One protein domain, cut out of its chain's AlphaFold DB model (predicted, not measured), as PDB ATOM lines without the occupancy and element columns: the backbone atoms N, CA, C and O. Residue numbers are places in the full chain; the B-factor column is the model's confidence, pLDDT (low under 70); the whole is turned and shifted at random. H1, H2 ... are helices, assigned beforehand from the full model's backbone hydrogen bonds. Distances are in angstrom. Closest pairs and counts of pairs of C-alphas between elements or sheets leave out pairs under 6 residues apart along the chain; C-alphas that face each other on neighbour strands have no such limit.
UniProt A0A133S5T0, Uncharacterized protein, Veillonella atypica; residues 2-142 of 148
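This is residues 2 to 142 of the 148 residues of an uncharacterized protein of Veillonella atypica (UniProt A0A133S5T0). A long helical hairpin of H3 and H4 makes the longest axis; H1 packs on it near its turn, and H2 crosses H4. A shorter hairpin, H5 and H6, branches off at a steep angle, meeting the last part of H4 with residues 110 to 112 and Leu 140. The printed part has 141 residues with six named helices, H1 to H6 in chain order, and no named strand; its class is all helix. It is compact, with a radius of gyration of the C-alphas of 16.2 A and spans of 50, 39 and 23 A.

H1, residues 2 to 9, and H2, residues 11 to 28, meet only through their link. H1 touches H3, residues 42 to 67, with the C-alphas of Asn 5 and Leu 67 closest at 4.5 A. The hub is H4, residues 72 to 104, which touches five helices. H2 touches it at a steep tilt of 47 degrees, the same way; the closest C-alphas, of Gly 15 and Ile 87, are 4.7 A apart. H3 and H4 form a hairpin at a shallow tilt of 22 degrees, with the C-alphas of Ser 59 and Gly 82 closest at 4.4 A. H5, residues 110 to 121, and H6, residues 126 to 140, form another hairpin at 17 degrees, a shallow tilt; the C-alphas of Ile 118 and Ser 129 are closest at 5.3 A. H2 is apart from both. In all six helices every O i to N i+4 pair is within hydrogen-bond range.

H1 begins at C-alpha 2, (-14.614, -20.980, -32.329). H2 is 25.7 A long, H3 37.6 A and H4 47.8 A. H6 ends at C-alpha 140, (14.004, -8.517, -59.914).

The C-alphas farthest apart, of Thr 71 and Gly 105, are 50.7 A apart. The printed part has no cut. The link from H2 to H3 is long. No printed residue is under 70 in pLDDT.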
ATOM      1  N   GLU A   2     -14.279 -21.792 -31.138       81.44
ATOM      2  CA  GLU A   2     -14.614 -20.980 -32.329       81.44
ATOM      3  C   GLU A   2     -13.700 -19.764 -32.566       81.44
ATOM      4  O   GLU A   2     -13.255 -19.554 -33.688       81.44
ATOM      5  N   ILE A   3     -13.343 -19.015 -31.514       81.62
ATOM      6  CA  ILE A   3     -12.436 -17.855 -31.623       81.62
ATOM      7  C   ILE A   3     -11.047 -18.258 -32.149       81.62
ATOM      8  O   ILE A   3     -10.476 -17.554 -32.976       81.62
ATOM      9  N   LEU A   4     -10.501 -19.394 -31.701       82.88
ATOM     10  CA  LEU A   4      -9.185 -19.873 -32.142       82.88
ATOM     11  C   LEU A   4      -9.216 -20.353 -33.596       82.88
ATOM     12  O   LEU A   4      -8.262 -20.115 -34.333       82.88
ATOM     13  N   ASN A   5     -10.321 -20.966 -34.020       83.62
ATOM     14  CA  ASN A   5     -10.509 -21.376 -35.409       83.62
ATOM     15  C   ASN A   5     -10.657 -20.147 -36.316       83.62
ATOM     16  O   ASN A   5     -10.037 -20.074 -37.374       83.62
ATOM     17  N   TRP A   6     -11.414 -19.139 -35.877       87.88
ATOM     18  CA  TRP A   6     -11.532 -17.872 -36.597       87.88
ATOM     19  C   TRP A   6     -10.175 -17.166 -36.737       87.88
ATOM     20  O   TRP A   6      -9.839 -16.687 -37.819       87.88
ATOM     21  N   LEU A   7      -9.353 -17.180 -35.682       82.62
ATOM     22  CA  LEU A   7      -7.977 -16.680 -35.734       82.62
ATOM     23  C   LEU A   7      -7.103 -17.473 -36.713       82.62
ATOM     24  O   LEU A   7      -6.331 -16.853 -37.444       82.62
ATOM     25  N   GLY A   8      -7.254 -18.798 -36.786       80.31
ATOM     26  CA  GLY A   8      -6.549 -19.631 -37.764       80.31
ATOM     27  C   GLY A   8      -6.937 -19.291 -39.207       80.31
ATOM     28  O   GLY A   8      -6.072 -19.177 -40.074       80.31
ATOM     29  N   PHE A   9      -8.226 -19.038 -39.459       85.50
ATOM     30  CA  PHE A   9      -8.738 -18.622 -40.769       85.50
ATOM     31  C   PHE A   9      -8.243 -17.222 -41.172       85.50
ATOM     32  O   PHE A   9      -7.814 -17.004 -42.304       85.50
ATOM     33  N   ALA A  10      -8.254 -16.273 -40.235       88.56
ATOM     34  CA  ALA A  10      -7.861 -14.885 -40.474       88.56
ATOM     35  C   ALA A  10      -6.333 -14.652 -40.464       88.56
ATOM     36  O   ALA A  10      -5.876 -13.519 -40.630       88.56
ATOM     37  N   MET A  11      -5.529 -15.708 -40.313       90.88
ATOM     38  CA  MET A  11      -4.079 -15.616 -40.130       90.88
ATOM     39  C   MET A  11      -3.347 -14.920 -41.282       90.88
ATOM     40  O   MET A  11      -2.495 -14.061 -41.044       90.88
ATOM     41  N   LEU A  12      -3.671 -15.267 -42.531       88.69
ATOM     42  CA  LEU A  12      -3.065 -14.645 -43.711       88.69
ATOM     43  C   LEU A  12      -3.396 -13.148 -43.829       88.69
ATOM     44  O   LEU A  12      -2.456 -12.352 -43.862       88.69
ATOM     45  N   PRO A  13      -4.678 -12.722 -43.867       88.38
ATOM     46  CA  PRO A  13      -4.994 -11.304 -44.028       88.38
ATOM     47  C   PRO A  13      -4.444 -10.457 -42.876       88.38
ATOM     48  O   PRO A  13      -3.866  -9.399 -43.120       88.38
ATOM     49  N   ILE A  14      -4.540 -10.934 -41.632       90.00
ATOM     50  CA  ILE A  14      -4.008 -10.206 -40.473       90.00
ATOM     51  C   ILE A  14      -2.474 -10.145 -40.522       90.00
ATOM     52  O   ILE A  14      -1.896  -9.084 -40.289       90.00
ATOM     53  N   GLY A  15      -1.798 -11.246 -40.868       90.56
ATOM     54  CA  GLY A  15      -0.341 -11.271 -40.987       90.56
ATOM     55  C   GLY A  15       0.191 -10.311 -42.054       90.56
ATOM     56  O   GLY A  15       1.186  -9.624 -41.812       90.56
ATOM     57  N   ILE A  16      -0.501 -10.187 -43.191       90.19
ATOM     58  CA  ILE A  16      -0.176  -9.203 -44.236       90.19
ATOM     59  C   ILE A  16      -0.328  -7.774 -43.701       90.19
ATOM     60  O   ILE A  16       0.596  -6.972 -43.845       90.19
ATOM     61  N   ILE A  17      -1.454  -7.456 -43.051       90.50
ATOM     62  CA  ILE A  17      -1.716  -6.116 -42.499       90.50
ATOM     63  C   ILE A  17      -0.628  -5.721 -41.493       90.50
ATOM     64  O   ILE A  17      -0.045  -4.642 -41.605       90.50
ATOM     65  N   ILE A  18      -0.309  -6.605 -40.542       92.25
ATOM     66  CA  ILE A  18       0.729  -6.347 -39.532       92.25
ATOM     67  C   ILE A  18       2.095  -6.154 -40.198       92.25
ATOM     68  O   ILE A  18       2.827  -5.234 -39.837       92.25
ATOM     69  N   SER A  19       2.423  -6.969 -41.201       91.69
ATOM     70  CA  SER A  19       3.686  -6.846 -41.939       91.69
ATOM     71  C   SER A  19       3.819  -5.483 -42.620       91.69
ATOM     72  O   SER A  19       4.861  -4.841 -42.520       91.69
ATOM     73  N   ILE A  20       2.756  -4.993 -43.262       89.00
ATOM     74  CA  ILE A  20       2.747  -3.666 -43.894       89.00
ATOM     75  C   ILE A  20       2.954  -2.567 -42.845       89.00
ATOM     76  O   ILE A  20       3.785  -1.679 -43.045       89.00
ATOM     77  N   LEU A  21       2.249  -2.640 -41.711       90.06
ATOM     78  CA  LEU A  21       2.398  -1.675 -40.617       90.06
ATOM     79  C   LEU A  21       3.829  -1.653 -40.062       90.06
ATOM     80  O   LEU A  21       4.381  -0.574 -39.841       90.06
ATOM     81  N   LEU A  22       4.455  -2.822 -39.892       89.69
ATOM     82  CA  LEU A  22       5.850  -2.933 -39.459       89.69
ATOM     83  C   LEU A  22       6.810  -2.280 -40.453       89.69
ATOM     84  O   LEU A  22       7.733  -1.578 -40.038       89.69
ATOM     85  N   ILE A  23       6.588  -2.463 -41.756       90.19
ATOM     86  CA  ILE A  23       7.444  -1.855 -42.777       90.19
ATOM     87  C   ILE A  23       7.274  -0.338 -42.826       90.19
ATOM     88  O   ILE A  23       8.267   0.388 -42.903       90.19
ATOM     89  N   LEU A  24       6.040   0.161 -42.729       88.06
ATOM     90  CA  LEU A  24       5.776   1.597 -42.640       88.06
ATOM     91  C   LEU A  24       6.476   2.203 -41.421       88.06
ATOM     92  O   LEU A  24       7.202   3.187 -41.557       88.06
ATOM     93  N   LEU A  25       6.336   1.575 -40.251       87.69
ATOM     94  CA  LEU A  25       7.004   2.011 -39.026       87.69
ATOM     95  C   LEU A  25       8.531   2.004 -39.179       87.69
ATOM     96  O   LEU A  25       9.192   2.983 -38.830       87.69
ATOM     97  N   GLY A  26       9.085   0.925 -39.734       84.50
ATOM     98  CA  GLY A  26      10.515   0.779 -39.991       84.50
ATOM     99  C   GLY A  26      11.060   1.814 -40.973       84.50
ATOM    100  O   GLY A  26      12.170   2.309 -40.791       84.50
ATOM    101  N   THR A  27      10.255   2.199 -41.962       85.19
ATOM    102  CA  THR A  27      10.591   3.248 -42.930       85.19
ATOM    103  C   THR A  27      10.582   4.632 -42.278       85.19
ATOM    104  O   THR A  27      11.532   5.386 -42.462       85.19
ATOM    105  N   ILE A  28       9.558   4.960 -41.478       86.25
ATOM    106  CA  ILE A  28       9.440   6.256 -40.778       86.25
ATOM    107  C   ILE A  28      10.565   6.438 -39.752       86.25
ATOM    108  O   ILE A  28      11.097   7.533 -39.601       86.25
ATOM    109  N   LYS A  29      10.923   5.371 -39.030       87.88
ATOM    110  CA  LYS A  29      11.978   5.384 -38.003       87.88
ATOM    111  C   LYS A  29      13.379   5.101 -38.556       87.88
ATOM    112  O   LYS A  29      14.308   4.960 -37.769       87.88
ATOM    113  N   GLU A  30      13.520   4.980 -39.876       83.38
ATOM    114  CA  GLU A  30      14.774   4.663 -40.571       83.38
ATOM    115  C   GLU A  30      15.519   3.435 -40.011       83.38
ATOM    116  O   GLU A  30      16.749   3.356 -40.021       83.38
ATOM    117  N   VAL A  31      14.781   2.418 -39.551       82.25
ATOM    118  CA  VAL A  31      15.370   1.177 -39.036       82.25
ATOM    119  C   VAL A  31      16.059   0.451 -40.188       82.25
ATOM    120  O   VAL A  31      15.396  -0.104 -41.059       82.25
ATOM    121  N   LYS A  32      17.396   0.420 -40.187       75.00
ATOM    122  CA  LYS A  32      18.235  -0.059 -41.306       75.00
ATOM    123  C   LYS A  32      17.796  -1.402 -41.915       75.00
ATOM    124  O   LYS A  32      17.886  -1.579 -43.124       75.00
ATOM    125  N   PHE A  33      17.314  -2.336 -41.094       74.94
ATOM    126  CA  PHE A  33      16.875  -3.664 -41.539       74.94
ATOM    127  C   PHE A  33      15.480  -3.690 -42.182       74.94
ATOM    128  O   PHE A  33      15.209  -4.573 -42.991       74.94
ATOM    129  N   ILE A  34      14.619  -2.728 -41.844       77.38
ATOM    130  CA  ILE A  34      13.216  -2.631 -42.284       77.38
ATOM    131  C   ILE A  34      13.022  -1.414 -43.216       77.38
ATOM    132  O   ILE A  34      11.928  -1.122 -43.683       77.38
ATOM    133  N   ASN A  35      14.096  -0.694 -43.545       80.88
ATOM    134  CA  ASN A  35      14.047   0.431 -44.467       80.88
ATOM    135  C   ASN A  35      14.245  -0.056 -45.918       80.88
ATOM    136  O   ASN A  35      15.334  -0.536 -46.257       80.88
ATOM    137  N   PRO A  36      13.235   0.074 -46.803       80.19
ATOM    138  CA  PRO A  36      13.315  -0.414 -48.177       80.19
ATOM    139  C   PRO A  36      14.272   0.394 -49.068       80.19
ATOM    140  O   PRO A  36      14.570  -0.033 -50.178       80.19
ATOM    141  N   ARG A  37      14.774   1.544 -48.597       78.25
ATOM    142  CA  ARG A  37      15.721   2.397 -49.337       78.25
ATOM    143  C   ARG A  37      17.161   1.883 -49.305       78.25
ATOM    144  O   ARG A  37      17.996   2.361 -50.065       78.25
ATOM    145  N   VAL A  38      17.477   0.956 -48.400       78.75
ATOM    146  CA  VAL A  38      18.827   0.396 -48.284       78.75
ATOM    147  C   VAL A  38      18.999  -0.693 -49.340       78.75
ATOM    148  O   VAL A  38      18.194  -1.630 -49.357       78.75
ATOM    149  N   PRO A  39      20.049  -0.644 -50.175       77.44
ATOM    150  CA  PRO A  39      20.213  -1.632 -51.225       77.44
ATOM    151  C   PRO A  39      20.440  -3.044 -50.669       77.44
ATOM    152  O   PRO A  39      20.939  -3.201 -49.550       77.44
ATOM    153  N   LEU A  40      20.025  -4.081 -51.403       82.12
ATOM    154  CA  LEU A  40      20.094  -5.484 -50.950       82.12
ATOM    155  C   LEU A  40      21.066  -6.329 -51.790       82.12
ATOM    156  O   LEU A  40      21.868  -7.089 -51.250       82.12
ATOM    157  N   GLY A  41      21.008  -6.185 -53.112       84.75
ATOM    158  CA  GLY A  41      21.751  -7.005 -54.067       84.75
ATOM    159  C   GLY A  41      21.044  -8.318 -54.435       84.75
ATOM    160  O   GLY A  41      20.173  -8.820 -53.727       84.75
ATOM    161  N   ARG A  42      21.438  -8.895 -55.579       86.94
ATOM    162  CA  ARG A  42      20.761 -10.053 -56.196       86.94
ATOM    163  C   ARG A  42      20.818 -11.332 -55.360       86.94
ATOM    164  O   ARG A  42      19.807 -12.004 -55.215       86.94
ATOM    165  N   LEU A  43      21.987 -11.657 -54.804       87.00
ATOM    166  CA  LEU A  43      22.171 -12.883 -54.021       87.00
ATOM    167  C   LEU A  43      21.295 -12.872 -52.762       87.00
ATOM    168  O   LEU A  43      20.576 -13.827 -52.491       87.00
ATOM    169  N   HIS A  44      21.310 -11.759 -52.027       86.50
ATOM    170  CA  HIS A  44      20.491 -11.585 -50.830       86.50
ATOM    171  C   HIS A  44      18.994 -11.525 -51.155       86.50
ATOM    172  O   HIS A  44      18.191 -12.013 -50.366       86.50
ATOM    173  N   PHE A  45      18.605 -10.986 -52.316       88.31
ATOM    174  CA  PHE A  45      17.228 -11.080 -52.803       88.31
ATOM    175  C   PHE A  45      16.812 -12.533 -53.068       88.31
ATOM    176  O   PHE A  45      15.763 -12.959 -52.591       88.31
ATOM    177  N   PHE A  46      17.636 -13.317 -53.769       88.31
ATOM    178  CA  PHE A  46      17.350 -14.726 -54.049       88.31
ATOM    179  C   PHE A  46      17.221 -15.548 -52.757       88.31
ATOM    180  O   PHE A  46      16.214 -16.219 -52.541       88.31
ATOM    181  N   LEU A  47      18.191 -15.426 -51.847       89.31
ATOM    182  CA  LEU A  47      18.158 -16.120 -50.557       89.31
ATOM    183  C   LEU A  47      16.992 -15.650 -49.682       89.31
ATOM    184  O   LEU A  47      16.309 -16.466 -49.070       89.31
ATOM    185  N   GLY A  48      16.741 -14.341 -49.637       88.19
ATOM    186  CA  GLY A  48      15.687 -13.761 -48.813       88.19
ATOM    187  C   GLY A  48      14.279 -14.102 -49.298       88.19
ATOM    188  O   GLY A  48      13.410 -14.406 -48.483       88.19
ATOM    189  N   SER A  49      14.059 -14.107 -50.612       87.44
ATOM    190  CA  SER A  49      12.790 -14.539 -51.209       87.44
ATOM    191  C   SER A  49      12.550 -16.038 -51.012       87.44
ATOM    192  O   SER A  49      11.461 -16.421 -50.591       87.44
ATOM    193  N   GLY A  50      13.572 -16.880 -51.210       89.12
ATOM    194  CA  GLY A  50      13.482 -18.315 -50.924       89.12
ATOM    195  C   GLY A  50      13.186 -18.600 -49.449       89.12
ATOM    196  O   GLY A  50      12.301 -19.389 -49.126       89.12
ATOM    197  N   PHE A  51      13.863 -17.897 -48.541       90.31
ATOM    198  CA  PHE A  51      13.611 -17.996 -47.106       90.31
ATOM    199  C   PHE A  51      12.180 -17.576 -46.733       90.31
ATOM    200  O   PHE A  51      11.491 -18.297 -46.011       90.31
ATOM    201  N   SER A  52      11.705 -16.448 -47.268       91.56
ATOM    202  CA  SER A  52      10.331 -15.974 -47.074       91.56
ATOM    203  C   SER A  52       9.291 -17.000 -47.537       91.56
ATOM    204  O   SER A  52       8.321 -17.247 -46.819       91.56
ATOM    205  N   PHE A  53       9.523 -17.650 -48.681       89.62
ATOM    206  CA  PHE A  53       8.648 -18.702 -49.192       89.62
ATOM    207  C   PHE A  53       8.561 -19.893 -48.229       89.62
ATOM    208  O   PHE A  53       7.462 -20.303 -47.857       89.62
ATOM    209  N   VAL A  54       9.704 -20.404 -47.756       93.38
ATOM    210  CA  VAL A  54       9.748 -21.516 -46.787       93.38
ATOM    211  C   VAL A  54       8.995 -21.156 -45.505       93.38
ATOM    212  O   VAL A  54       8.173 -21.937 -45.024       93.38
ATOM    213  N   VAL A  55       9.224 -19.955 -44.971       93.25
ATOM    214  CA  VAL A  55       8.530 -19.463 -43.773       93.25
ATOM    215  C   VAL A  55       7.019 -19.334 -44.010       93.25
ATOM    216  O   VAL A  55       6.232 -19.710 -43.141       93.25
ATOM    217  N   GLY A  56       6.600 -18.869 -45.189       89.56
ATOM    218  CA  GLY A  56       5.190 -18.805 -45.580       89.56
ATOM    219  C   GLY A  56       4.520 -20.183 -45.605       89.56
ATOM    220  O   GLY A  56       3.440 -20.352 -45.042       89.56
ATOM    221  N   VAL A  57       5.185 -21.197 -46.168       91.31
ATOM    222  CA  VAL A  57       4.690 -22.588 -46.173       91.31
ATOM    223  C   VAL A  57       4.546 -23.134 -44.748       91.31
ATOM    224  O   VAL A  57       3.538 -23.763 -44.418       91.31
ATOM    225  N   ILE A  58       5.521 -22.861 -43.875       92.81
ATOM    226  CA  ILE A  58       5.464 -23.255 -42.460       92.81
ATOM    227  C   ILE A  58       4.282 -22.579 -41.755       92.81
ATOM    228  O   ILE A  58       3.561 -23.233 -41.001       92.81
ATOM    229  N   SER A  59       4.051 -21.292 -42.020       92.62
ATOM    230  CA  SER A  59       2.908 -20.563 -41.474       92.62
ATOM    231  C   SER A  59       1.588 -21.229 -41.861       92.62
ATOM    232  O   SER A  59       0.796 -21.542 -40.974       92.62
ATOM    233  N   LEU A  60       1.384 -21.544 -43.148       90.69
ATOM    234  CA  LEU A  60       0.175 -22.224 -43.634       90.69
ATOM    235  C   LEU A  60      -0.069 -23.560 -42.926       90.69
ATOM    236  O   LEU A  60      -1.205 -23.855 -42.556       90.69
ATOM    237  N   LYS A  61       0.992 -24.341 -42.689       93.00
ATOM    238  CA  LYS A  61       0.899 -25.597 -41.936       93.00
ATOM    239  C   LYS A  61       0.339 -25.361 -40.531       93.00
ATOM    240  O   LYS A  61      -0.602 -26.040 -40.134       93.00
ATOM    241  N   TYR A  62       0.887 -24.396 -39.793       91.69
ATOM    242  CA  TYR A  62       0.424 -24.097 -38.437       91.69
ATOM    243  C   TYR A  62      -0.964 -23.449 -38.406       91.69
ATOM    244  O   TYR A  62      -1.756 -23.789 -37.533       91.69
ATOM    245  N   GLY A  63      -1.302 -22.595 -39.374       88.38
ATOM    246  CA  GLY A  63      -2.656 -22.051 -39.517       88.38
ATOM    247  C   GLY A  63      -3.694 -23.145 -39.774       88.38
ATOM    248  O   GLY A  63      -4.748 -23.162 -39.143       88.38
ATOM    249  N   HIS A  64      -3.366 -24.120 -40.628       90.00
ATOM    250  CA  HIS A  64      -4.205 -25.296 -40.840       90.00
ATOM    251  C   HIS A  64      -4.345 -26.127 -39.557       90.00
ATOM    252  O   HIS A  64      -5.459 -26.449 -39.157       90.00
ATOM    253  N   SER A  65      -3.245 -26.419 -38.857       90.81
ATOM    254  CA  SER A  65      -3.297 -27.137 -37.577       90.81
ATOM    255  C   SER A  65      -4.098 -26.394 -36.502       90.81
ATOM    256  O   SER A  65      -4.743 -27.035 -35.678       90.81
ATOM    257  N   ALA A  66      -4.109 -25.058 -36.517       89.38
ATOM    258  CA  ALA A  66      -4.901 -24.252 -35.593       89.38
ATOM    259  C   ALA A  66      -6.417 -24.390 -35.823       89.38
ATOM    260  O   ALA A  66      -7.171 -24.360 -34.854       89.38
ATOM    261  N   LEU A  67      -6.861 -24.576 -37.074       88.19
ATOM    262  CA  LEU A  67      -8.279 -24.765 -37.424       88.19
ATOM    263  C   LEU A  67      -8.859 -26.088 -36.908       88.19
ATOM    264  O   LEU A  67     -10.047 -26.157 -36.599       88.19
ATOM    265  N   TYR A  68      -8.020 -27.122 -36.833       88.25
ATOM    266  CA  TYR A  68      -8.404 -28.487 -36.457       88.25
ATOM    267  C   TYR A  68      -7.845 -28.905 -35.092       88.25
ATOM    268  O   TYR A  68      -7.763 -30.096 -34.793       88.25
ATOM    269  N   ALA A  69      -7.428 -27.946 -34.263       88.31
ATOM    270  CA  ALA A  69      -6.944 -28.250 -32.926       88.31
ATOM    271  C   ALA A  69      -8.065 -28.882 -32.084       88.31
ATOM    272  O   ALA A  69      -9.207 -28.428 -32.114       88.31
ATOM    273  N   ASN A  70      -7.734 -29.912 -31.304       85.81
ATOM    274  CA  ASN A  70      -8.703 -30.585 -30.432       85.81
ATOM    275  C   ASN A  70      -8.780 -29.926 -29.052       85.81
ATOM    276  O   ASN A  70      -9.810 -29.982 -28.383       85.81
ATOM    277  N   THR A  71      -7.692 -29.281 -28.625       89.62
ATOM    278  CA  THR A  71      -7.604 -28.600 -27.334       89.62
ATOM    279  C   THR A  71      -7.364 -27.102 -27.497       89.62
ATOM    280  O   THR A  71      -6.758 -26.637 -28.464       89.62
ATOM    281  N   PHE A  72      -7.808 -26.323 -26.507       88.50
ATOM    282  CA  PHE A  72      -7.588 -24.873 -26.484       88.50
ATOM    283  C   PHE A  72      -6.094 -24.513 -26.474       88.50
ATOM    284  O   PHE A  72      -5.679 -23.592 -27.171       88.50
ATOM    285  N   SER A  73      -5.289 -25.257 -25.706       90.81
ATOM    286  CA  SER A  73      -3.841 -25.030 -25.589       90.81
ATOM    287  C   SER A  73      -3.130 -25.213 -26.932       90.81
ATOM    288  O   SER A  73      -2.395 -24.328 -27.368       90.81
ATOM    289  N   GLU A  74      -3.410 -26.311 -27.641       89.69
ATOM    290  CA  GLU A  74      -2.851 -26.565 -28.975       89.69
ATOM    291  C   GLU A  74      -3.283 -25.498 -29.979       89.69
ATOM    292  O   GLU A  74      -2.443 -24.951 -30.693       89.69
ATOM    293  N   GLY A  75      -4.575 -25.149 -29.996       88.88
ATOM    294  CA  GLY A  75      -5.094 -24.111 -30.884       88.88
ATOM    295  C   GLY A  75      -4.421 -22.758 -30.651       88.88
ATOM    296  O   GLY A  75      -4.117 -22.048 -31.608       88.88
ATOM    297  N   LEU A  76      -4.126 -22.409 -29.396       91.94
ATOM    298  CA  LEU A  76      -3.401 -21.190 -29.049       91.94
ATOM    299  C   LEU A  76      -1.937 -21.250 -29.515       91.94
ATOM    300  O   LEU A  76      -1.469 -20.308 -30.154       91.94
ATOM    301  N   ILE A  77      -1.230 -22.356 -29.263       93.44
ATOM    302  CA  ILE A  77       0.168 -22.546 -29.687       93.44
ATOM    303  C   ILE A  77       0.292 -22.457 -31.211       93.44
ATOM    304  O   ILE A  77       1.140 -21.724 -31.723       93.44
ATOM    305  N   TYR A  78      -0.562 -23.171 -31.947       93.19
ATOM    306  CA  TYR A  78      -0.524 -23.181 -33.407       93.19
ATOM    307  C   TYR A  78      -0.891 -21.830 -34.009       93.19
ATOM    308  O   TYR A  78      -0.251 -21.421 -34.975       93.19
ATOM    309  N   ASN A  79      -1.834 -21.095 -33.411       91.31
ATOM    310  CA  ASN A  79      -2.095 -19.717 -33.810       91.31
ATOM    311  C   ASN A  79      -0.851 -18.842 -33.603       91.31
ATOM    312  O   ASN A  79      -0.402 -18.207 -34.553       91.31
ATOM    313  N   ILE A  80      -0.242 -18.837 -32.412       92.44
ATOM    314  CA  ILE A  80       0.954 -18.016 -32.142       92.44
ATOM    315  C   ILE A  80       2.078 -18.325 -33.136       92.44
ATOM    316  O   ILE A  80       2.655 -17.403 -33.717       92.44
ATOM    317  N   LEU A  81       2.377 -19.607 -33.359       94.31
ATOM    318  CA  LEU A  81       3.396 -20.024 -34.322       94.31
ATOM    319  C   LEU A  81       3.020 -19.592 -35.741       94.31
ATOM    320  O   LEU A  81       3.823 -18.956 -36.423       94.31
ATOM    321  N   GLY A  82       1.789 -19.880 -36.160       93.38
ATOM    322  CA  GLY A  82       1.265 -19.533 -37.475       93.38
ATOM    323  C   GLY A  82       1.387 -18.039 -37.765       93.38
ATOM    324  O   GLY A  82       1.986 -17.671 -38.777       93.38
ATOM    325  N   TYR A  83       0.920 -17.186 -36.851       93.44
ATOM    326  CA  TYR A  83       1.032 -15.729 -36.939       93.44
ATOM    327  C   TYR A  83       2.481 -15.246 -36.937       93.44
ATOM    328  O   TYR A  83       2.829 -14.392 -37.749       93.44
ATOM    329  N   SER A  84       3.335 -15.796 -36.070       93.12
ATOM    330  CA  SER A  84       4.745 -15.391 -35.989       93.12
ATOM    331  C   SER A  84       5.463 -15.641 -37.314       93.12
ATOM    332  O   SER A  84       6.105 -14.738 -37.855       93.12
ATOM    333  N   PHE A  85       5.292 -16.837 -37.885       94.31
ATOM    334  CA  PHE A  85       5.837 -17.158 -39.200       94.31
ATOM    335  C   PHE A  85       5.159 -16.349 -40.311       94.31
ATOM    336  O   PHE A  85       5.850 -15.882 -41.209       94.31
ATOM    337  N   CYS A  86       3.845 -16.111 -40.242       93.69
ATOM    338  CA  CYS A  86       3.108 -15.319 -41.233       93.69
ATOM    339  C   CYS A  86       3.677 -13.898 -41.336       93.69
ATOM    340  O   CYS A  86       4.083 -13.452 -42.408       93.69
ATOM    341  N   ILE A  87       3.767 -13.208 -40.194       93.56
ATOM    342  CA  ILE A  87       4.266 -11.835 -40.106       93.56
ATOM    343  C   ILE A  87       5.717 -11.779 -40.577       93.56
ATOM    344  O   ILE A  87       6.079 -10.922 -41.382       93.56
ATOM    345  N   TYR A  88       6.557 -12.707 -40.117       91.00
ATOM    346  CA  TYR A  88       7.960 -12.726 -40.511       91.00
ATOM    347  C   TYR A  88       8.123 -12.994 -42.014       91.00
ATOM    348  O   TYR A  88       8.839 -12.262 -42.694       91.00
ATOM    349  N   GLY A  89       7.396 -13.977 -42.548       92.81
ATOM    350  CA  GLY A  89       7.409 -14.359 -43.957       92.81
ATOM    351  C   GLY A  89       6.982 -13.220 -44.876       92.81
ATOM    352  O   GLY A  89       7.729 -12.877 -45.796       92.81
ATOM    353  N   PHE A  90       5.840 -12.579 -44.605       92.50
ATOM    354  CA  PHE A  90       5.347 -11.458 -45.413       92.50
ATOM    355  C   PHE A  90       6.197 -10.199 -45.255       92.50
ATOM    356  O   PHE A  90       6.484  -9.535 -46.252       92.50
ATOM    357  N   THR A  91       6.660  -9.884 -44.042       91.88
ATOM    358  CA  THR A  91       7.574  -8.751 -43.841       91.88
ATOM    359  C   THR A  91       8.834  -8.937 -44.681       91.88
ATOM    360  O   THR A  91       9.224  -8.029 -45.411       91.88
ATOM    361  N   PHE A  92       9.435 -10.130 -44.657       91.25
ATOM    362  CA  PHE A  92      10.631 -10.429 -45.445       91.25
ATOM    363  C   PHE A  92      10.355 -10.434 -46.955       91.25
ATOM    364  O   PHE A  92      11.154  -9.893 -47.722       91.25
ATOM    365  N   PHE A  93       9.212 -10.982 -47.385       91.81
ATOM    366  CA  PHE A  93       8.765 -10.974 -48.782       91.81
ATOM    367  C   PHE A  93       8.711  -9.551 -49.344       91.81
ATOM    368  O   PHE A  93       9.364  -9.231 -50.338       91.81
ATOM    369  N   PHE A  94       7.955  -8.675 -48.679       91.94
ATOM    370  CA  PHE A  94       7.792  -7.298 -49.120       91.94
ATOM    371  C   PHE A  94       9.104  -6.530 -49.016       91.94
ATOM    372  O   PHE A  94       9.471  -5.834 -49.958       91.94
ATOM    373  N   MET A  95       9.851  -6.683 -47.921       91.88
ATOM    374  CA  MET A  95      11.123  -5.988 -47.735       91.88
ATOM    375  C   MET A  95      12.148  -6.334 -48.810       91.88
ATOM    376  O   MET A  95      12.780  -5.438 -49.366       91.88
ATOM    377  N   THR A  96      12.323  -7.619 -49.116       91.12
ATOM    378  CA  THR A  96      13.306  -8.055 -50.116       91.12
ATOM    379  C   THR A  96      12.928  -7.584 -51.515       91.12
ATOM    380  O   THR A  96      13.783  -7.039 -52.214       91.12
ATOM    381  N   GLY A  97      11.652  -7.692 -51.895       91.19
ATOM    382  CA  GLY A  97      11.154  -7.198 -53.177       91.19
ATOM    383  C   GLY A  97      11.238  -5.677 -53.324       91.19
ATOM    384  O   GLY A  97      11.760  -5.183 -54.320       91.19
ATOM    385  N   MET A  98      10.815  -4.922 -52.307       92.31
ATOM    386  CA  MET A  98      10.874  -3.455 -52.310       92.31
ATOM    387  C   MET A  98      12.308  -2.923 -52.380       92.31
ATOM    388  O   MET A  98      12.588  -2.010 -53.158       92.31
ATOM    389  N   ARG A  99      13.232  -3.517 -51.614       90.62
ATOM    390  CA  ARG A  99      14.659  -3.158 -51.675       90.62
ATOM    391  C   ARG A  99      15.250  -3.480 -53.037       90.62
ATOM    392  O   ARG A  99      15.994  -2.677 -53.591       90.62
ATOM    393  N   ARG A 100      14.885  -4.627 -53.612       90.25
ATOM    394  CA  ARG A 100      15.370  -5.025 -54.932       90.25
ATOM    395  C   ARG A 100      14.834  -4.131 -56.048       90.25
ATOM    396  O   ARG A 100      15.597  -3.773 -56.941       90.25
ATOM    397  N   ALA A 101      13.573  -3.712 -55.972       89.69
ATOM    398  CA  ALA A 101      13.027  -2.703 -56.875       89.69
ATOM    399  C   ALA A 101      13.849  -1.402 -56.797       89.69
ATOM    400  O   ALA A 101      14.276  -0.882 -57.830       89.69
ATOM    401  N   SER A 102      14.171  -0.954 -55.577       87.25
ATOM    402  CA  SER A 102      15.028   0.217 -55.355       87.25
ATOM    403  C   SER A 102      16.433   0.044 -55.949       87.25
ATOM    404  O   SER A 102      16.940   0.972 -56.575       87.25
ATOM    405  N   ASP A 103      17.050  -1.137 -55.818       87.12
ATOM    406  CA  ASP A 103      18.379  -1.426 -56.381       87.12
ATOM    407  C   ASP A 103      18.438  -1.275 -57.908       87.12
ATOM    408  O   ASP A 103      19.478  -0.921 -58.465       87.12
ATOM    409  N   ILE A 104      17.346  -1.606 -58.598       87.81
ATOM    410  CA  ILE A 104      17.244  -1.549 -60.065       87.81
ATOM    411  C   ILE A 104      16.848  -0.130 -60.525       87.81
ATOM    412  O   ILE A 104      16.929   0.195 -61.705       87.81
ATOM    413  N   GLY A 105      16.515   0.769 -59.591       85.62
ATOM    414  CA  GLY A 105      16.151   2.161 -59.869       85.62
ATOM    415  C   GLY A 105      14.647   2.417 -59.948       85.62
ATOM    416  O   GLY A 105      14.242   3.495 -60.375       85.62
ATOM    417  N   ILE A 106      13.821   1.459 -59.525       87.19
ATOM    418  CA  ILE A 106      12.364   1.593 -59.469       87.19
ATOM    419  C   ILE A 106      11.964   2.072 -58.068       87.19
ATOM    420  O   ILE A 106      12.516   1.586 -57.077       87.19
ATOM    421  N   PRO A 107      10.988   2.989 -57.928       88.81
ATOM    422  CA  PRO A 107      10.485   3.371 -56.615       88.81
ATOM    423  C   PRO A 107       9.991   2.148 -55.831       88.81
ATOM    424  O   PRO A 107       9.196   1.358 -56.334       88.81
ATOM    425  N   PHE A 108      10.424   2.009 -54.576       86.50
ATOM    426  CA  PHE A 108      10.145   0.818 -53.766       86.50
ATOM    427  C   PHE A 108       8.641   0.511 -53.615       86.50
ATOM    428  O   PHE A 108       8.262  -0.653 -53.539       86.50
ATOM    429  N   LEU A 109       7.773   1.533 -53.644       86.69
ATOM    430  CA  LEU A 109       6.309   1.389 -53.576       86.69
ATOM    431  C   LEU A 109       5.688   0.704 -54.801       86.69
ATOM    432  O   LEU A 109       4.567   0.212 -54.714       86.69
ATOM    433  N   VAL A 110       6.395   0.638 -55.931       87.44
ATOM    434  CA  VAL A 110       5.892  -0.041 -57.134       87.44
ATOM    435  C   VAL A 110       5.767  -1.543 -56.896       87.44
ATOM    436  O   VAL A 110       4.821  -2.150 -57.386       87.44
ATOM    437  N   TYR A 111       6.661  -2.141 -56.101       90.19
ATOM    438  CA  TYR A 111       6.630  -3.577 -55.822       90.19
ATOM    439  C   TYR A 111       5.291  -4.048 -55.217       90.19
ATOM    440  O   TYR A 111       4.641  -4.888 -55.836       90.19
ATOM    441  N   PRO A 112       4.805  -3.513 -54.076       89.06
ATOM    442  CA  PRO A 112       3.520  -3.937 -53.517       89.06
ATOM    443  C   PRO A 112       2.331  -3.636 -54.440       89.06
ATOM    444  O   PRO A 112       1.390  -4.425 -54.479       89.06
ATOM    445  N   VAL A 113       2.378  -2.557 -55.229       89.81
ATOM    446  CA  VAL A 113       1.351  -2.270 -56.248       89.81
ATOM    447  C   VAL A 113       1.322  -3.366 -57.319       89.81
ATOM    448  O   VAL A 113       0.254  -3.853 -57.682       89.81
ATOM    449  N   PHE A 114       2.491  -3.810 -57.781       89.38
ATOM    450  CA  PHE A 114       2.612  -4.886 -58.762       89.38
ATOM    451  C   PHE A 114       2.084  -6.221 -58.218       89.38
ATOM    452  O   PHE A 114       1.356  -6.923 -58.916       89.38
ATOM    453  N   ILE A 115       2.363  -6.532 -56.946       90.81
ATOM    454  CA  ILE A 115       1.803  -7.707 -56.261       90.81
ATOM    455  C   ILE A 115       0.273  -7.673 -56.262       90.81
ATOM    456  O   ILE A 115      -0.355  -8.683 -56.567       90.81
ATOM    457  N   ILE A 116      -0.338  -6.522 -55.964       89.75
ATOM    458  CA  ILE A 116      -1.801  -6.381 -55.989       89.75
ATOM    459  C   ILE A 116      -2.343  -6.668 -57.393       89.75
ATOM    460  O   ILE A 116      -3.305  -7.420 -57.523       89.75
ATOM    461  N   PHE A 117      -1.714  -6.139 -58.447       89.56
ATOM    462  CA  PHE A 117      -2.128  -6.428 -59.824       89.56
ATOM    463  C   PHE A 117      -2.007  -7.912 -60.183       89.56
ATOM    464  O   PHE A 117      -2.922  -8.463 -60.795       89.56
ATOM    465  N   ILE A 118      -0.929  -8.580 -59.762       91.44
ATOM    466  CA  ILE A 118      -0.760 -10.025 -59.966       91.44
ATOM    467  C   ILE A 118      -1.876 -10.799 -59.260       91.44
ATOM    468  O   ILE A 118      -2.502 -11.667 -59.869       91.44
ATOM    469  N   LEU A 119      -2.183 -10.463 -58.006       89.19
ATOM    470  CA  LEU A 119      -3.255 -11.117 -57.254       89.19
ATOM    471  C   LEU A 119      -4.633 -10.865 -57.880       89.19
ATOM    472  O   LEU A 119      -5.433 -11.790 -57.972       89.19
ATOM    473  N   LEU A 120      -4.898  -9.646 -58.361       91.06
ATOM    474  CA  LEU A 120      -6.144  -9.314 -59.056       91.06
ATOM    475  C   LEU A 120      -6.277 -10.050 -60.395       91.06
ATOM    476  O   LEU A 120      -7.379 -10.452 -60.761       91.06
ATOM    477  N   SER A 121      -5.173 -10.276 -61.111       91.69
ATOM    478  CA  SER A 121      -5.199 -11.009 -62.383       91.69
ATOM    479  C   SER A 121      -5.674 -12.459 -62.231       91.69
ATOM    480  O   SER A 121      -6.256 -13.003 -63.168       91.69
ATOM    481  N   ARG A 122      -5.547 -13.046 -61.029       90.81
ATOM    482  CA  ARG A 122      -6.069 -14.384 -60.716       90.81
ATOM    483  C   ARG A 122      -7.588 -14.483 -60.884       90.81
ATOM    484  O   ARG A 122      -8.086 -15.553 -61.204       90.81
ATOM    485  N   PHE A 123      -8.325 -13.379 -60.718       90.94
ATOM    486  CA  PHE A 123      -9.772 -13.350 -60.973       90.94
ATOM    487  C   PHE A 123     -10.128 -13.439 -62.462       90.94
ATOM    488  O   PHE A 123     -11.277 -13.714 -62.793       90.94
ATOM    489  N   ILE A 124      -9.163 -13.193 -63.352       92.50
ATOM    490  CA  ILE A 124      -9.330 -13.301 -64.802       92.50
ATOM    491  C   ILE A 124      -8.835 -14.670 -65.269       92.50
ATOM    492  O   ILE A 124      -9.568 -15.391 -65.941       92.50
ATOM    493  N   ASN A 125      -7.587 -15.016 -64.936       93.75
ATOM    494  CA  ASN A 125      -6.958 -16.279 -65.305       93.75
ATOM    495  C   ASN A 125      -5.781 -16.592 -64.357       93.75
ATOM    496  O   ASN A 125      -4.906 -15.751 -64.137       93.75
ATOM    497  N   GLU A 126      -5.753 -17.807 -63.807       92.19
ATOM    498  CA  GLU A 126      -4.703 -18.268 -62.893       92.19
ATOM    499  C   GLU A 126      -3.335 -18.392 -63.583       92.19
ATOM    500  O   GLU A 126      -2.348 -17.891 -63.048       92.19
ATOM    501  N   GLU A 127      -3.281 -18.913 -64.812       93.25
ATOM    502  CA  GLU A 127      -2.038 -19.054 -65.591       93.25
ATOM    503  C   GLU A 127      -1.386 -17.693 -65.873       93.25
ATOM    504  O   GLU A 127      -0.164 -17.542 -65.822       93.25
ATOM    505  N   VAL A 128      -2.203 -16.663 -66.126       91.50
ATOM    506  CA  VAL A 128      -1.716 -15.287 -66.320       91.50
ATOM    507  C   VAL A 128      -1.106 -14.749 -65.027       91.50
ATOM    508  O   VAL A 128      -0.047 -14.123 -65.065       91.50
ATOM    509  N   SER A 129      -1.737 -15.010 -63.879       90.69
ATOM    510  CA  SER A 129      -1.218 -14.598 -62.571       90.69
ATOM    511  C   SER A 129       0.127 -15.258 -62.267       90.69
ATOM    512  O   SER A 129       1.081 -14.572 -61.889       90.69
ATOM    513  N   GLU A 130       0.244 -16.563 -62.512       91.06
ATOM    514  CA  GLU A 130       1.487 -17.317 -62.338       91.06
ATOM    515  C   GLU A 130       2.600 -16.804 -63.259       91.06
ATOM    516  O   GLU A 130       3.725 -16.566 -62.806       91.06
ATOM    517  N   PHE A 131       2.279 -16.551 -64.531       93.31
ATOM    518  CA  PHE A 131       3.225 -15.991 -65.491       93.31
ATOM    519  C   PHE A 131       3.720 -14.602 -65.066       93.31
ATOM    520  O   PHE A 131       4.924 -14.335 -65.103       93.31
ATOM    521  N   LEU A 132       2.824 -13.720 -64.611       92.69
ATOM    522  CA  LEU A 132       3.195 -12.390 -64.120       92.69
ATOM    523  C   LEU A 132       4.045 -12.466 -62.845       92.69
ATOM    524  O   LEU A 132       4.994 -11.690 -62.696       92.69
ATOM    525  N   PHE A 133       3.749 -13.408 -61.945       90.69
ATOM    526  CA  PHE A 133       4.541 -13.632 -60.736       90.69
ATOM    527  C   PHE A 133       5.965 -14.089 -61.070       90.69
ATOM    528  O   PHE A 133       6.937 -13.520 -60.563       90.69
ATOM    529  N   LEU A 134       6.102 -15.063 -61.976       90.50
ATOM    530  CA  LEU A 134       7.400 -15.540 -62.455       90.50
ATOM    531  C   LEU A 134       8.174 -14.429 -63.176       90.50
ATOM    532  O   LEU A 134       9.359 -14.223 -62.909       90.50
ATOM    533  N   GLY A 135       7.502 -13.676 -64.050       91.31
ATOM    534  CA  GLY A 135       8.089 -12.552 -64.775       91.31
ATOM    535  C   GLY A 135       8.631 -11.476 -63.833       91.31
ATOM    536  O   GLY A 135       9.770 -11.038 -63.990       91.31
ATOM    537  N   MET A 136       7.865 -11.109 -62.802       91.44
ATOM    538  CA  MET A 136       8.314 -10.182 -61.759       91.44
ATOM    539  C   MET A 136       9.544 -10.720 -61.016       91.44
ATOM    540  O   MET A 136      10.501  -9.979 -60.790       91.44
ATOM    541  N   TYR A 137       9.545 -12.005 -60.651       88.56
ATOM    542  CA  TYR A 137      10.672 -12.622 -59.955       88.56
ATOM    543  C   TYR A 137      11.962 -12.576 -60.788       88.56
ATOM    544  O   TYR A 137      13.005 -12.138 -60.298       88.56
ATOM    545  N   ILE A 138      11.883 -12.957 -62.068       89.62
ATOM    546  CA  ILE A 138      13.014 -12.907 -63.009       89.62
ATOM    547  C   ILE A 138      13.475 -11.463 -63.225       89.62
ATOM    548  O   ILE A 138      14.675 -11.185 -63.229       89.62
ATOM    549  N   PHE A 139      12.540 -10.525 -63.362       89.56
ATOM    550  CA  PHE A 139      12.847  -9.110 -63.533       89.56
ATOM    551  C   PHE A 139      13.647  -8.552 -62.346       89.56
ATOM    552  O   PHE A 139      14.654  -7.871 -62.529       89.56
ATOM    553  N   LEU A 140      13.279  -8.921 -61.119       89.25
ATOM    554  CA  LEU A 140      14.004  -8.517 -59.914       89.25
ATOM    555  C   LEU A 140      15.404  -9.155 -59.795       89.25
ATOM    556  O   LEU A 140      16.243  -8.646 -59.049       89.25
ATOM    557  N   LEU A 141      15.718 -10.207 -60.559       88.19
ATOM    558  CA  LEU A 141      17.061 -10.800 -60.637       88.19
ATOM    559  C   LEU A 141      18.010 -10.084 -61.615       88.19
ATOM    560  O   LEU A 141      19.205 -10.405 -61.644       88.19
ATOM    561  N   GLN A 142      17.537  -9.095 -62.380       86.94
ATOM    562  CA  GLN A 142      18.391  -8.256 -63.229       86.94
ATOM    563  C   GLN A 142      19.506  -7.585 -62.416       86.94
ATOM    564  O   GLN A 142      19.346  -7.429 -61.210       86.94
TER     565      GLN A 142